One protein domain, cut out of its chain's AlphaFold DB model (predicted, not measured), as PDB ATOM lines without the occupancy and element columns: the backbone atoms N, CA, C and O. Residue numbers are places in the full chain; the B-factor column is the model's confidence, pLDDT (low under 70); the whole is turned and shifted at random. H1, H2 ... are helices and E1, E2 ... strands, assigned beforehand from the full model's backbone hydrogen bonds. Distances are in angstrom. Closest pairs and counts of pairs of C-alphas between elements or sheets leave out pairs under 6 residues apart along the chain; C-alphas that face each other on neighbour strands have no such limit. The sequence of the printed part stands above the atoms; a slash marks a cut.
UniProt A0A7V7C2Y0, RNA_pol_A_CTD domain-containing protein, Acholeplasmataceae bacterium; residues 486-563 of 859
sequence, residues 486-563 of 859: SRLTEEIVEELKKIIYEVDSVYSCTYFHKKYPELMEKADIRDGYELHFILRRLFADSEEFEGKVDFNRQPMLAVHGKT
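AT A GLANCE: This is residues 486 to 563 of the 859 residues of the protein "RNA_pol_A_CTD domain-containing protein" of Acholeplasmataceae bacterium (UniProt A0A7V7C2Y0). A small hairpin of two strands, E1 and E2, packs beside helix H4, which lies nearest the middle of the domain. H1 crosses the later part of H4, H2 meets the first residues of H4 at a corner, and H3 lies farthest out, away from the hairpin. The 78 printed residues hold four named helices and then two antiparallel strands, in the order H1 H2 H3 H4 E1 E2, mostly helix. The whole is compact, with a radius of gyration of the C-alphas of 11.5 A, and spans 32 by 24 by 17 A.

HOW THE PARTS SIT: Look first at the hairpin of E1, residues 549 to 551, and E2, residues 556 to 559, where N 550 and O 558 are 2.7 A apart, within hydrogen-bond range. Residues 507 to 508 pair antiparallel with residues 556 to 557 of E2. The closest C-alphas of H4, residues 528 to 539, and E1 are those of Arg 536 and Phe 551, 6.4 A apart. H1, residues 490 to 501, touches H4 about perpendicular, at 78 degrees, closest at the C-alphas of Leu 496 and Leu 535, 7.1 A; H1 touches H4 with its residues 496 to 500 alone, and H4 touches H1 with its residues 535 to 539 alone. H2, residues 509 to 515, touches residues 528 to 532 of H4 about perpendicular, at 79 degrees, closest at the C-alphas of Thr 510 and Gly 528, 4.0 A. H3, residues 517 to 522, only just touches H1, with 3 pairs of C-alphas within 8 A, the closest Ile 492 and Leu 519 at 7.5 A. H3 is apart from E1 and E2. Every O i to N i+4 pair is within hydrogen-bond range in H2, H3 and H4, and 6 of 8 are in H1.

IN THESE COORDINATES: Find C-alpha 490 at (175.830, 102.253, 174.132); from there H1 runs 16.8 A to C-alpha 501. H4 runs 15.9 A from C-alpha 528 at (156.828, 95.045, 179.442), and E2 runs 10.5 A to C-alpha 559 at (153.302, 111.936, 177.293). H2, H3 and E1 are shorter, at 9.6 A, 8.7 A and 6.7 A.

THE WHOLE: The C-alphas of Ser 486 and Thr 563, the two farthest apart, are 33.6 A apart. The printed part has no cut and no long link, and no printed residue is under 70 in pLDDT.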
ATOM      1  N   SER A 486     175.282  95.303 182.515       84.19
ATOM      2  CA  SER A 486     176.473  95.216 181.649       84.19
ATOM      3  C   SER A 486     176.130  94.859 180.196       84.19
ATOM      4  O   SER A 486     176.915  95.111 179.285       84.19
ATOM      5  N   ARG A 487     174.926  94.319 179.972       85.00
ATOM      6  CA  ARG A 487     174.380  94.000 178.648       85.00
ATOM      7  C   ARG A 487     173.891  95.221 177.884       85.00
ATOM      8  O   ARG A 487     173.678  95.125 176.681       85.00
ATOM      9  N   LEU A 488     173.695  96.351 178.558       89.88
ATOM     10  CA  LEU A 488     173.259  97.593 177.933       89.88
ATOM     11  C   LEU A 488     174.468  98.324 177.344       89.88
ATOM     12  O   LEU A 488     174.997  99.259 177.940       89.88
ATOM     13  N   THR A 489     174.913  97.878 176.170       91.44
ATOM     14  CA  THR A 489     175.910  98.610 175.377       91.44
ATOM     15  C   THR A 489     175.367  99.982 174.969       91.44
ATOM     16  O   THR A 489     174.153 100.181 174.926       91.44
ATOM     17  N   GLU A 490     176.246 100.926 174.621       90.88
ATOM     18  CA  GLU A 490     175.830 102.253 174.132       90.88
ATOM     19  C   GLU A 490     174.848 102.149 172.951       90.88
ATOM     20  O   GLU A 490     173.845 102.854 172.918       90.88
ATOM     21  N   GLU A 491     175.067 101.192 172.043       93.06
ATOM     22  CA  GLU A 491     174.156 100.891 170.931       93.06
ATOM     23  C   GLU A 491     172.754 100.485 171.416       93.06
ATOM     24  O   GLU A 491     171.752 101.014 170.935       93.06
ATOM     25  N   ILE A 492     172.666  99.584 172.402       94.12
ATOM     26  CA  ILE A 492     171.388  99.128 172.966       94.12
ATOM     27  C   ILE A 492     170.694 100.257 173.729       94.12
ATOM     28  O   ILE A 492     169.475 100.396 173.632       94.12
ATOM     29  N   VAL A 493     171.440 101.079 174.475       94.25
ATOM     30  CA  VAL A 493     170.884 102.245 175.176       94.25
ATOM     31  C   VAL A 493     170.300 103.237 174.172       94.25
ATOM     32  O   VAL A 493     169.172 103.685 174.364       94.25
ATOM     33  N   GLU A 494     170.998 103.520 173.070       93.62
ATOM     34  CA  GLU A 494     170.483 104.377 171.997       93.62
ATOM     35  C   GLU A 494     169.254 103.769 171.299       93.62
ATOM     36  O   GLU A 494     168.303 104.484 170.976       93.62
ATOM     37  N   GLU A 495     169.193 102.447 171.108       95.19
ATOM     38  CA  GLU A 495     167.980 101.782 170.610       95.19
ATOM     39  C   GLU A 495     166.808 101.844 171.604       95.19
ATOM     40  O   GLU A 495     165.676 102.111 171.199       95.19
ATOM     41  N   LEU A 496     167.054 101.671 172.904       95.81
ATOM     42  CA  LEU A 496     166.038 101.831 173.951       95.81
ATOM     43  C   LEU A 496     165.552 103.280 174.050       95.81
ATOM     44  O   LEU A 496     164.364 103.517 174.267       95.81
ATOM     45  N   LYS A 497     166.439 104.255 173.834       95.38
ATOM     46  CA  LYS A 497     166.108 105.682 173.815       95.38
ATOM     47  C   LYS A 497     165.107 106.022 172.708       95.38
ATOM     48  O   LYS A 497     164.200 106.824 172.932       95.38
ATOM     49  N   LYS A 498     165.185 105.350 171.549       94.06
ATOM     50  CA  LYS A 498     164.196 105.483 170.455       94.06
ATOM     51  C   LYS A 498     162.771 105.170 170.913       94.06
ATOM     52  O   LYS A 498     161.846 105.844 170.472       94.06
ATOM     53  N   ILE A 499     162.588 104.230 171.849       95.31
ATOM     54  CA  ILE A 499     161.268 103.923 172.421       95.31
ATOM     55  C   ILE A 499     160.676 105.152 173.118       95.31
ATOM     56  O   ILE A 499     159.482 105.400 172.975       95.31
ATOM     57  N   ILE A 500     161.489 105.937 173.836       94.56
ATOM     58  CA  ILE A 500     161.027 107.139 174.545       94.56
ATOM     59  C   ILE A 500     160.555 108.215 173.562       94.56
ATOM     60  O   ILE A 500     159.492 108.795 173.770       94.56
ATOM     61  N   TYR A 501     161.275 108.439 172.458       93.44
ATOM     62  CA  TYR A 501     160.848 109.400 171.429       93.44
ATOM     63  C   TYR A 501     159.560 108.994 170.701       93.44
ATOM     64  O   TYR A 501     158.872 109.850 170.151       93.44
ATOM     65  N   GLU A 502     159.219 107.706 170.685       94.44
ATOM     66  CA  GLU A 502     157.968 107.213 170.101       94.44
ATOM     67  C   GLU A 502     156.754 107.351 171.024       94.44
ATOM     68  O   GLU A 502     155.628 107.086 170.593       94.44
ATOM     69  N   VAL A 503     156.949 107.732 172.290       93.94
ATOM     70  CA  VAL A 503     155.846 107.929 173.231       93.94
ATOM     71  C   VAL A 503     155.085 109.202 172.852       93.94
ATOM     72  O   VAL A 503     155.395 110.299 173.301       93.94
ATOM     73  N   ASP A 504     154.047 109.037 172.035       93.62
ATOM     74  CA  ASP A 504     153.129 110.099 171.595       93.62
ATOM     75  C   ASP A 504     151.763 110.066 172.316       93.62
ATOM     76  O   ASP A 504     150.861 110.872 172.067       93.62
ATOM     77  N   SER A 505     151.582 109.104 173.221       94.69
ATOM     78  CA  SER A 505     150.338 108.844 173.942       94.69
ATOM     79  C   SER A 505     150.619 108.087 175.245       94.69
ATOM     80  O   SER A 505     151.743 108.087 175.737       94.69
ATOM     81  N   VAL A 506     149.602 107.438 175.817       94.62
ATOM     82  CA  VAL A 506     149.751 106.577 176.999       94.62
ATOM     83  C   VAL A 506     149.833 105.120 176.565       94.62
ATOM     84  O   VAL A 506     148.842 104.547 176.116       94.62
ATOM     85  N   TYR A 507     150.990 104.494 176.732       94.75
ATOM     86  CA  TYR A 507     151.248 103.111 176.343       94.75
ATOM     87  C   TYR A 507     151.567 102.256 177.562       94.75
ATOM     88  O   TYR A 507     152.236 102.685 178.496       94.75
ATOM     89  N   SER A 508     151.146 100.997 177.537       93.12
ATOM     90  CA  SER A 508     151.830  99.984 178.331       93.12
ATOM     91  C   SER A 508     153.137  99.628 177.634       93.12
ATOM     92  O   SER A 508     153.137  99.357 176.436       93.12
ATOM     93  N   CYS A 509     154.228  99.479 178.376       94.38
ATOM     94  CA  CYS A 509     155.473  98.913 177.859       94.38
ATOM     95  C   CYS A 509     155.300  97.501 177.271       94.38
ATOM     96  O   CYS A 509     156.137  97.053 176.498       94.38
ATOM     97  N   THR A 510     154.190  96.808 177.548       92.31
ATOM     98  CA  THR A 510     153.820  95.564 176.848       92.31
ATOM     99  C   THR A 510     153.642  95.775 175.339       92.31
ATOM    100  O   THR A 510     153.883  94.854 174.562       92.31
ATOM    101  N   TYR A 511     153.215  96.966 174.906       94.94
ATOM    102  CA  TYR A 511     153.141  97.333 173.493       94.94
ATOM    103  C   TYR A 511     154.537  97.369 172.868       94.94
ATOM    104  O   TYR A 511     154.792  96.643 171.910       94.94
ATOM    105  N   PHE A 512     155.447  98.150 173.453       96.06
ATOM    106  CA  PHE A 512     156.811  98.301 172.950       96.06
ATOM    107  C   PHE A 512     157.610  96.998 173.024       96.06
ATOM    108  O   PHE A 512     158.314  96.670 172.076       96.06
ATOM    109  N   HIS A 513     157.410  96.197 174.076       94.50
ATOM    110  CA  HIS A 513     157.997  94.859 174.194       94.50
ATOM    111  C   HIS A 513     157.624  93.957 173.009       94.50
ATOM    112  O   HIS A 513     158.482  93.300 172.428       94.50
ATOM    113  N   LYS A 514     156.353  93.982 172.585       92.75
ATOM    114  CA  LYS A 514     155.884  93.228 171.411       92.75
ATOM    115  C   LYS A 514     156.294  93.853 170.080       92.75
ATOM    116  O   LYS A 514     156.393  93.131 169.093       92.75
ATOM    117  N   LYS A 515     156.460  95.176 170.036       95.06
ATOM    118  CA  LYS A 515     156.857  95.918 168.834       95.06
ATOM    119  C   LYS A 515     158.334  95.696 168.490       95.06
ATOM    120  O   LYS A 515     158.660  95.646 167.310       95.06
ATOM    121  N   TYR A 516     159.187  95.519 169.500       95.88
ATOM    122  CA  TYR A 516     160.644  95.421 169.361       95.88
ATOM    123  C   TYR A 516     161.223  94.079 169.845       95.88
ATOM    124  O   TYR A 516     162.124  94.084 170.682       95.88
ATOM    125  N   PRO A 517     160.754  92.918 169.347       94.38
ATOM    126  CA  PRO A 517     161.152  91.614 169.886       94.38
ATOM    127  C   PRO A 517     162.663  91.356 169.800       94.38
ATOM    128  O   PRO A 517     163.232  90.831 170.749       94.38
ATOM    129  N   GLU A 518     163.319  91.780 168.716       94.94
ATOM    130  CA  GLU A 518     164.767  91.601 168.530       94.94
ATOM    131  C   GLU A 518     165.589  92.423 169.533       94.94
ATOM    132  O   GLU A 518     166.533  91.904 170.124       94.94
ATOM    133  N   LEU A 519     165.213  93.684 169.782       95.50
ATOM    134  CA  LEU A 519     165.848  94.518 170.811       95.50
ATOM    135  C   LEU A 519     165.613  93.931 172.205       95.50
ATOM    136  O   LEU A 519     166.539  93.876 173.010       95.50
ATOM    137  N   MET A 520     164.392  93.461 172.488       95.88
ATOM    138  CA  MET A 520     164.082  92.814 173.763       95.88
ATOM    139  C   MET A 520     164.933  91.556 173.968       95.88
ATOM    140  O   MET A 520     165.407  91.325 175.071       95.88
ATOM    141  N   GLU A 521     165.168  90.760 172.924       93.06
ATOM    142  CA  GLU A 521     166.029  89.578 172.998       93.06
ATOM    143  C   GLU A 521     167.504  89.950 173.202       93.06
ATOM    144  O   GLU A 521     168.130  89.445 174.135       93.06
ATOM    145  N   LYS A 522     168.041  90.883 172.401       91.88
ATOM    146  CA  LYS A 522     169.425  91.377 172.531       91.88
ATOM    147  C   LYS A 522     169.706  91.937 173.927       91.88
ATOM    148  O   LYS A 522     170.748  91.647 174.509       91.88
ATOM    149  N   ALA A 523     168.762  92.701 174.471       91.62
ATOM    150  CA  ALA A 523     168.853  93.287 175.801       91.62
ATOM    151  C   ALA A 523     168.382  92.333 176.924       91.62
ATOM    152  O   ALA A 523     168.353  92.749 178.075       91.62
ATOM    153  N   ASP A 524     167.993  91.080 176.649       91.62
ATOM    154  CA  ASP A 524     167.384  90.147 177.622       91.62
ATOM    155  C   ASP A 524     166.266  90.801 178.464       91.62
ATOM    156  O   ASP A 524     166.241  90.695 179.685       91.62
ATOM    157  N   ILE A 525     165.335  91.508 177.825       91.75
ATOM    158  CA  ILE A 525     164.145  92.104 178.445       91.75
ATOM    159  C   ILE A 525     162.955  91.166 178.227       91.75
ATOM    160  O   ILE A 525     162.471  90.962 177.111       91.75
ATOM    161  N   ARG A 526     162.439  90.574 179.304       87.44
ATOM    162  CA  ARG A 526     161.529  89.419 179.214       87.44
ATOM    163  C   ARG A 526     160.058  89.791 179.150       87.44
ATOM    164  O   ARG A 526     159.257  88.991 178.666       87.44
ATOM    165  N   ASP A 527     159.690  90.987 179.604       86.88
ATOM    166  CA  ASP A 527     158.345  91.527 179.443       86.88
ATOM    167  C   ASP A 527     158.280  93.061 179.528       86.88
ATOM    168  O   ASP A 527     159.275  93.754 179.744       86.88
ATOM    169  N   GLY A 528     157.069  93.605 179.364       88.38
ATOM    170  CA  GLY A 528     156.828  95.045 179.442       88.38
ATOM    171  C   GLY A 528     157.098  95.671 180.817       88.38
ATOM    172  O   GLY A 528     157.342  96.869 180.891       88.38
ATOM    173  N   TYR A 529     157.074  94.914 181.916       86.81
ATOM    174  CA  TYR A 529     157.386  95.466 183.238       86.81
ATOM    175  C   TYR A 529     158.888  95.681 183.392       86.81
ATOM    176  O   TYR A 529     159.293  96.753 183.834       86.81
ATOM    177  N   GLU A 530     159.706  94.707 182.987       88.50
ATOM    178  CA  GLU A 530     161.164  94.878 182.959       88.50
ATOM    179  C   GLU A 530     161.565  96.031 182.039       88.50
ATOM    180  O   GLU A 530     162.335  96.895 182.454       88.50
ATOM    181  N   LEU A 531     160.958  96.111 180.848       93.62
ATOM    182  CA  LEU A 531     161.179  97.228 179.933       93.62
ATOM    183  C   LEU A 531     160.890  98.572 180.612       93.62
ATOM    184  O   LEU A 531     161.701  99.487 180.541       93.62
ATOM    185  N   HIS A 532     159.757  98.691 181.310       93.12
ATOM    186  CA  HIS A 532     159.408  99.911 182.038       93.12
ATOM    187  C   HIS A 532     160.461 100.287 183.091       93.12
ATOM    188  O   HIS A 532     160.832 101.454 183.183       93.12
ATOM    189  N   PHE A 533     160.949  99.327 183.886       89.88
ATOM    190  CA  PHE A 533     161.969  99.604 184.901       89.88
ATOM    191  C   PHE A 533     163.300 100.041 184.292       89.88
ATOM    192  O   PHE A 533     163.883 101.006 184.778       89.88
ATOM    193  N   ILE A 534     163.749  99.377 183.227       92.75
ATOM    194  CA  ILE A 534     164.998  99.712 182.532       92.75
ATOM    195  C   ILE A 534     164.900 101.109 181.923       92.75
ATOM    196  O   ILE A 534     165.746 101.954 182.196       92.75
ATOM    197  N   LEU A 535     163.829 101.391 181.176       94.62
ATOM    198  CA  LEU A 535     163.602 102.711 180.587       94.62
ATOM    199  C   LEU A 535     163.530 103.804 181.658       94.62
ATOM    200  O   LEU A 535     164.153 104.850 181.507       94.62
ATOM    201  N   ARG A 536     162.825 103.548 182.768       93.44
ATOM    202  CA  ARG A 536     162.744 104.495 183.886       93.44
ATOM    203  C   ARG A 536     164.118 104.750 184.491       93.44
ATOM    204  O   ARG A 536     164.464 105.892 184.747       93.44
ATOM    205  N   ARG A 537     164.904 103.696 184.712       91.88
ATOM    206  CA  ARG A 537     166.243 103.798 185.300       91.88
ATOM    207  C   ARG A 537     167.211 104.581 184.416       91.88
ATOM    208  O   ARG A 537     168.037 105.304 184.955       91.88
ATOM    209  N   LEU A 538     167.125 104.405 183.099       91.69
ATOM    210  CA  LEU A 538     168.013 105.056 182.136       91.69
ATOM    211  C   LEU A 538     167.615 106.507 181.845       91.69
ATOM    212  O   LEU A 538     168.492 107.339 181.642       91.69
ATOM    213  N   PHE A 539     166.311 106.808 181.799       94.19
ATOM    214  CA  PHE A 539     165.824 108.036 181.163       94.19
ATOM    215  C   PHE A 539     164.922 108.921 182.032       94.19
ATOM    216  O   PHE A 539     164.673 110.052 181.630       94.19
ATOM    217  N   ALA A 540     164.427 108.467 183.192       89.38
ATOM    218  CA  ALA A 540     163.488 109.274 183.986       89.38
ATOM    219  C   ALA A 540     164.111 110.557 184.558       89.38
ATOM    220  O   ALA A 540     163.424 111.568 184.625       89.38
ATOM    221  N   ASP A 541     165.396 110.511 184.920       88.44
ATOM    222  CA  ASP A 541     166.142 111.651 185.476       88.44
ATOM    223  C   ASP A 541     166.962 112.393 184.397       88.44
ATOM    224  O   ASP A 541     167.864 113.168 184.704       88.44
ATOM    225  N   SER A 542     166.703 112.119 183.115       88.25
ATOM    226  CA  SER A 542     167.382 112.793 182.010       88.25
ATOM    227  C   SER A 542     166.736 114.153 181.738       88.25
ATOM    228  O   SER A 542     165.550 114.207 181.409       88.25
ATOM    229  N   GLU A 543     167.531 115.232 181.765       89.19
ATOM    230  CA  GLU A 543     167.093 116.590 181.371       89.19
ATOM    231  C   GLU A 543     166.448 116.615 179.974       89.19
ATOM    232  O   GLU A 543     165.594 117.444 179.669       89.19
ATOM    233  N   GLU A 544     166.827 115.677 179.104       90.75
ATOM    234  CA  GLU A 544     166.276 115.581 177.760       90.75
ATOM    235  C   GLU A 544     164.786 115.211 177.734       90.75
ATOM    236  O   GLU A 544     164.061 115.664 176.840       90.75
ATOM    237  N   PHE A 545     164.330 114.387 178.680       90.50
ATOM    238  CA  PHE A 545     162.966 113.850 178.723       90.50
ATOM    239  C   PHE A 545     162.112 114.437 179.850       90.50
ATOM    240  O   PHE A 545     160.908 114.164 179.904       90.50
ATOM    241  N   GLU A 546     162.702 115.280 180.698       87.94
ATOM    242  CA  GLU A 546     161.991 116.027 181.728       87.94
ATOM    243  C   GLU A 546     160.836 116.836 181.112       87.94
ATOM    244  O   GLU A 546     160.987 117.531 180.104       87.94
ATOM    245  N   GLY A 547     159.635 116.680 181.675       86.81
ATOM    246  CA  GLY A 547     158.425 117.337 181.171       86.81
ATOM    247  C   GLY A 547     157.944 116.865 179.791       86.81
ATOM    248  O   GLY A 547     157.023 117.469 179.240       86.81
ATOM    249  N   LYS A 548     158.527 115.799 179.214       90.38
ATOM    250  CA  LYS A 548     158.095 115.208 177.931       90.38
ATOM    251  C   LYS A 548     157.433 113.847 178.098       90.38
ATOM    252  O   LYS A 548     156.392 113.607 177.484       90.38
ATOM    253  N   VAL A 549     158.009 112.971 178.923       93.88
ATOM    254  CA  VAL A 549     157.514 111.603 179.142       93.88
ATOM    255  C   VAL A 549     157.404 111.302 180.634       93.88
ATOM    256  O   VAL A 549     158.374 111.412 181.374       93.88
ATOM    257  N   ASP A 550     156.224 110.852 181.056       92.88
ATOM    258  CA  ASP A 550     155.934 110.430 182.420       92.88
ATOM    259  C   ASP A 550     156.035 108.907 182.569       92.88
ATOM    260  O   ASP A 550     155.340 108.128 181.903       92.88
ATOM    261  N   PHE A 551     156.852 108.479 183.532       92.06
ATOM    262  CA  PHE A 551     156.934 107.094 183.998       92.06
ATOM    263  C   PHE A 551     155.859 106.829 185.058       92.06
ATOM    264  O   PHE A 551     156.107 106.883 186.267       92.06
ATOM    265  N   ASN A 552     154.643 106.564 184.582       85.19
ATOM    266  CA  ASN A 552     153.449 106.338 185.394       85.19
ATOM    267  C   ASN A 552     153.492 105.002 186.169       85.19
ATOM    268  O   ASN A 552     154.504 104.303 186.249       85.19
ATOM    269  N   ARG A 553     152.367 104.619 186.797       82.25
ATOM    270  CA  ARG A 553     152.252 103.317 187.472       82.25
ATOM    271  C   ARG A 553     152.644 102.199 186.501       82.25
ATOM    272  O   ARG A 553     152.047 102.070 185.439       82.25
ATOM    273  N   GLN A 554     153.615 101.376 186.896       81.44
ATOM    274  CA  GLN A 554     154.107 100.261 186.085       81.44
ATOM    275  C   GLN A 554     152.961  99.414 185.481       81.44
ATOM    276  O   GLN A 554     151.976  99.134 186.172       81.44
ATOM    277  N   PRO A 555     153.080  98.949 184.228       88.38
ATOM    278  CA  PRO A 555     154.165  99.190 183.276       88.38
ATOM    279  C   PRO A 555     153.787 100.300 182.271       88.38
ATOM    280  O   PRO A 555     153.786 100.042 181.070       88.38
ATOM    281  N   MET A 556     153.356 101.481 182.731       90.81
ATOM    282  CA  MET A 556     152.785 102.528 181.867       90.81
ATOM    283  C   MET A 556     153.761 103.679 181.600       90.81
ATOM    284  O   MET A 556     154.336 104.225 182.533       90.81
ATOM    285  N   LEU A 557     153.851 104.098 180.338       94.06
ATOM    286  CA  LEU A 557     154.503 105.329 179.884       94.06
ATOM    287  C   LEU A 557     153.452 106.280 179.324       94.06
ATOM    288  O   LEU A 557     152.484 105.830 178.707       94.06
ATOM    289  N   ALA A 558     153.638 107.578 179.512       94.25
ATOM    290  CA  ALA A 558     152.749 108.594 178.970       94.25
ATOM    291  C   ALA A 558     153.521 109.803 178.458       94.25
ATOM    292  O   ALA A 558     154.583 110.117 178.978       94.25
ATOM    293  N   VAL A 559     152.948 110.523 177.498       94.88
ATOM    294  CA  VAL A 559     153.302 111.936 177.293       94.88
ATOM    295  C   VAL A 559     153.002 112.705 178.577       94.88
ATOM    296  O   VAL A 559     151.984 112.438 179.221       94.88
ATOM    297  N   HIS A 560     153.873 113.647 178.928       92.94
ATOM    298  CA  HIS A 560     153.757 114.420 180.159       92.94
ATOM    299  C   HIS A 560     152.354 115.014 180.348       92.94
ATOM    300  O   HIS A 560     151.804 115.656 179.449       92.94
ATOM    301  N   GLY A 561     151.754 114.756 181.512       89.06
ATOM    302  CA  GLY A 561     150.423 115.240 181.888       89.06
ATOM    303  C   GLY A 561     149.239 114.497 181.254       89.06
ATOM    304  O   GLY A 561     148.095 114.811 181.580       89.06
ATOM    305  N   LYS A 562     149.466 113.503 180.384       93.25
ATOM    306  CA  LYS A 562     148.398 112.734 179.732       93.25
ATOM    307  C   LYS A 562     148.074 111.453 180.497       93.25
ATOM    308  O   LYS A 562     148.949 110.655 180.831       93.25
ATOM    309  N   THR A 563     146.791 111.206 180.728       91.25
ATOM    310  CA  THR A 563     146.309 110.047 181.480       91.25
ATOM    311  C   THR A 563     145.704 108.968 180.586       91.25
ATOM    312  O   THR A 563     145.339 109.163 179.427       91.25
TER     313      THR A 563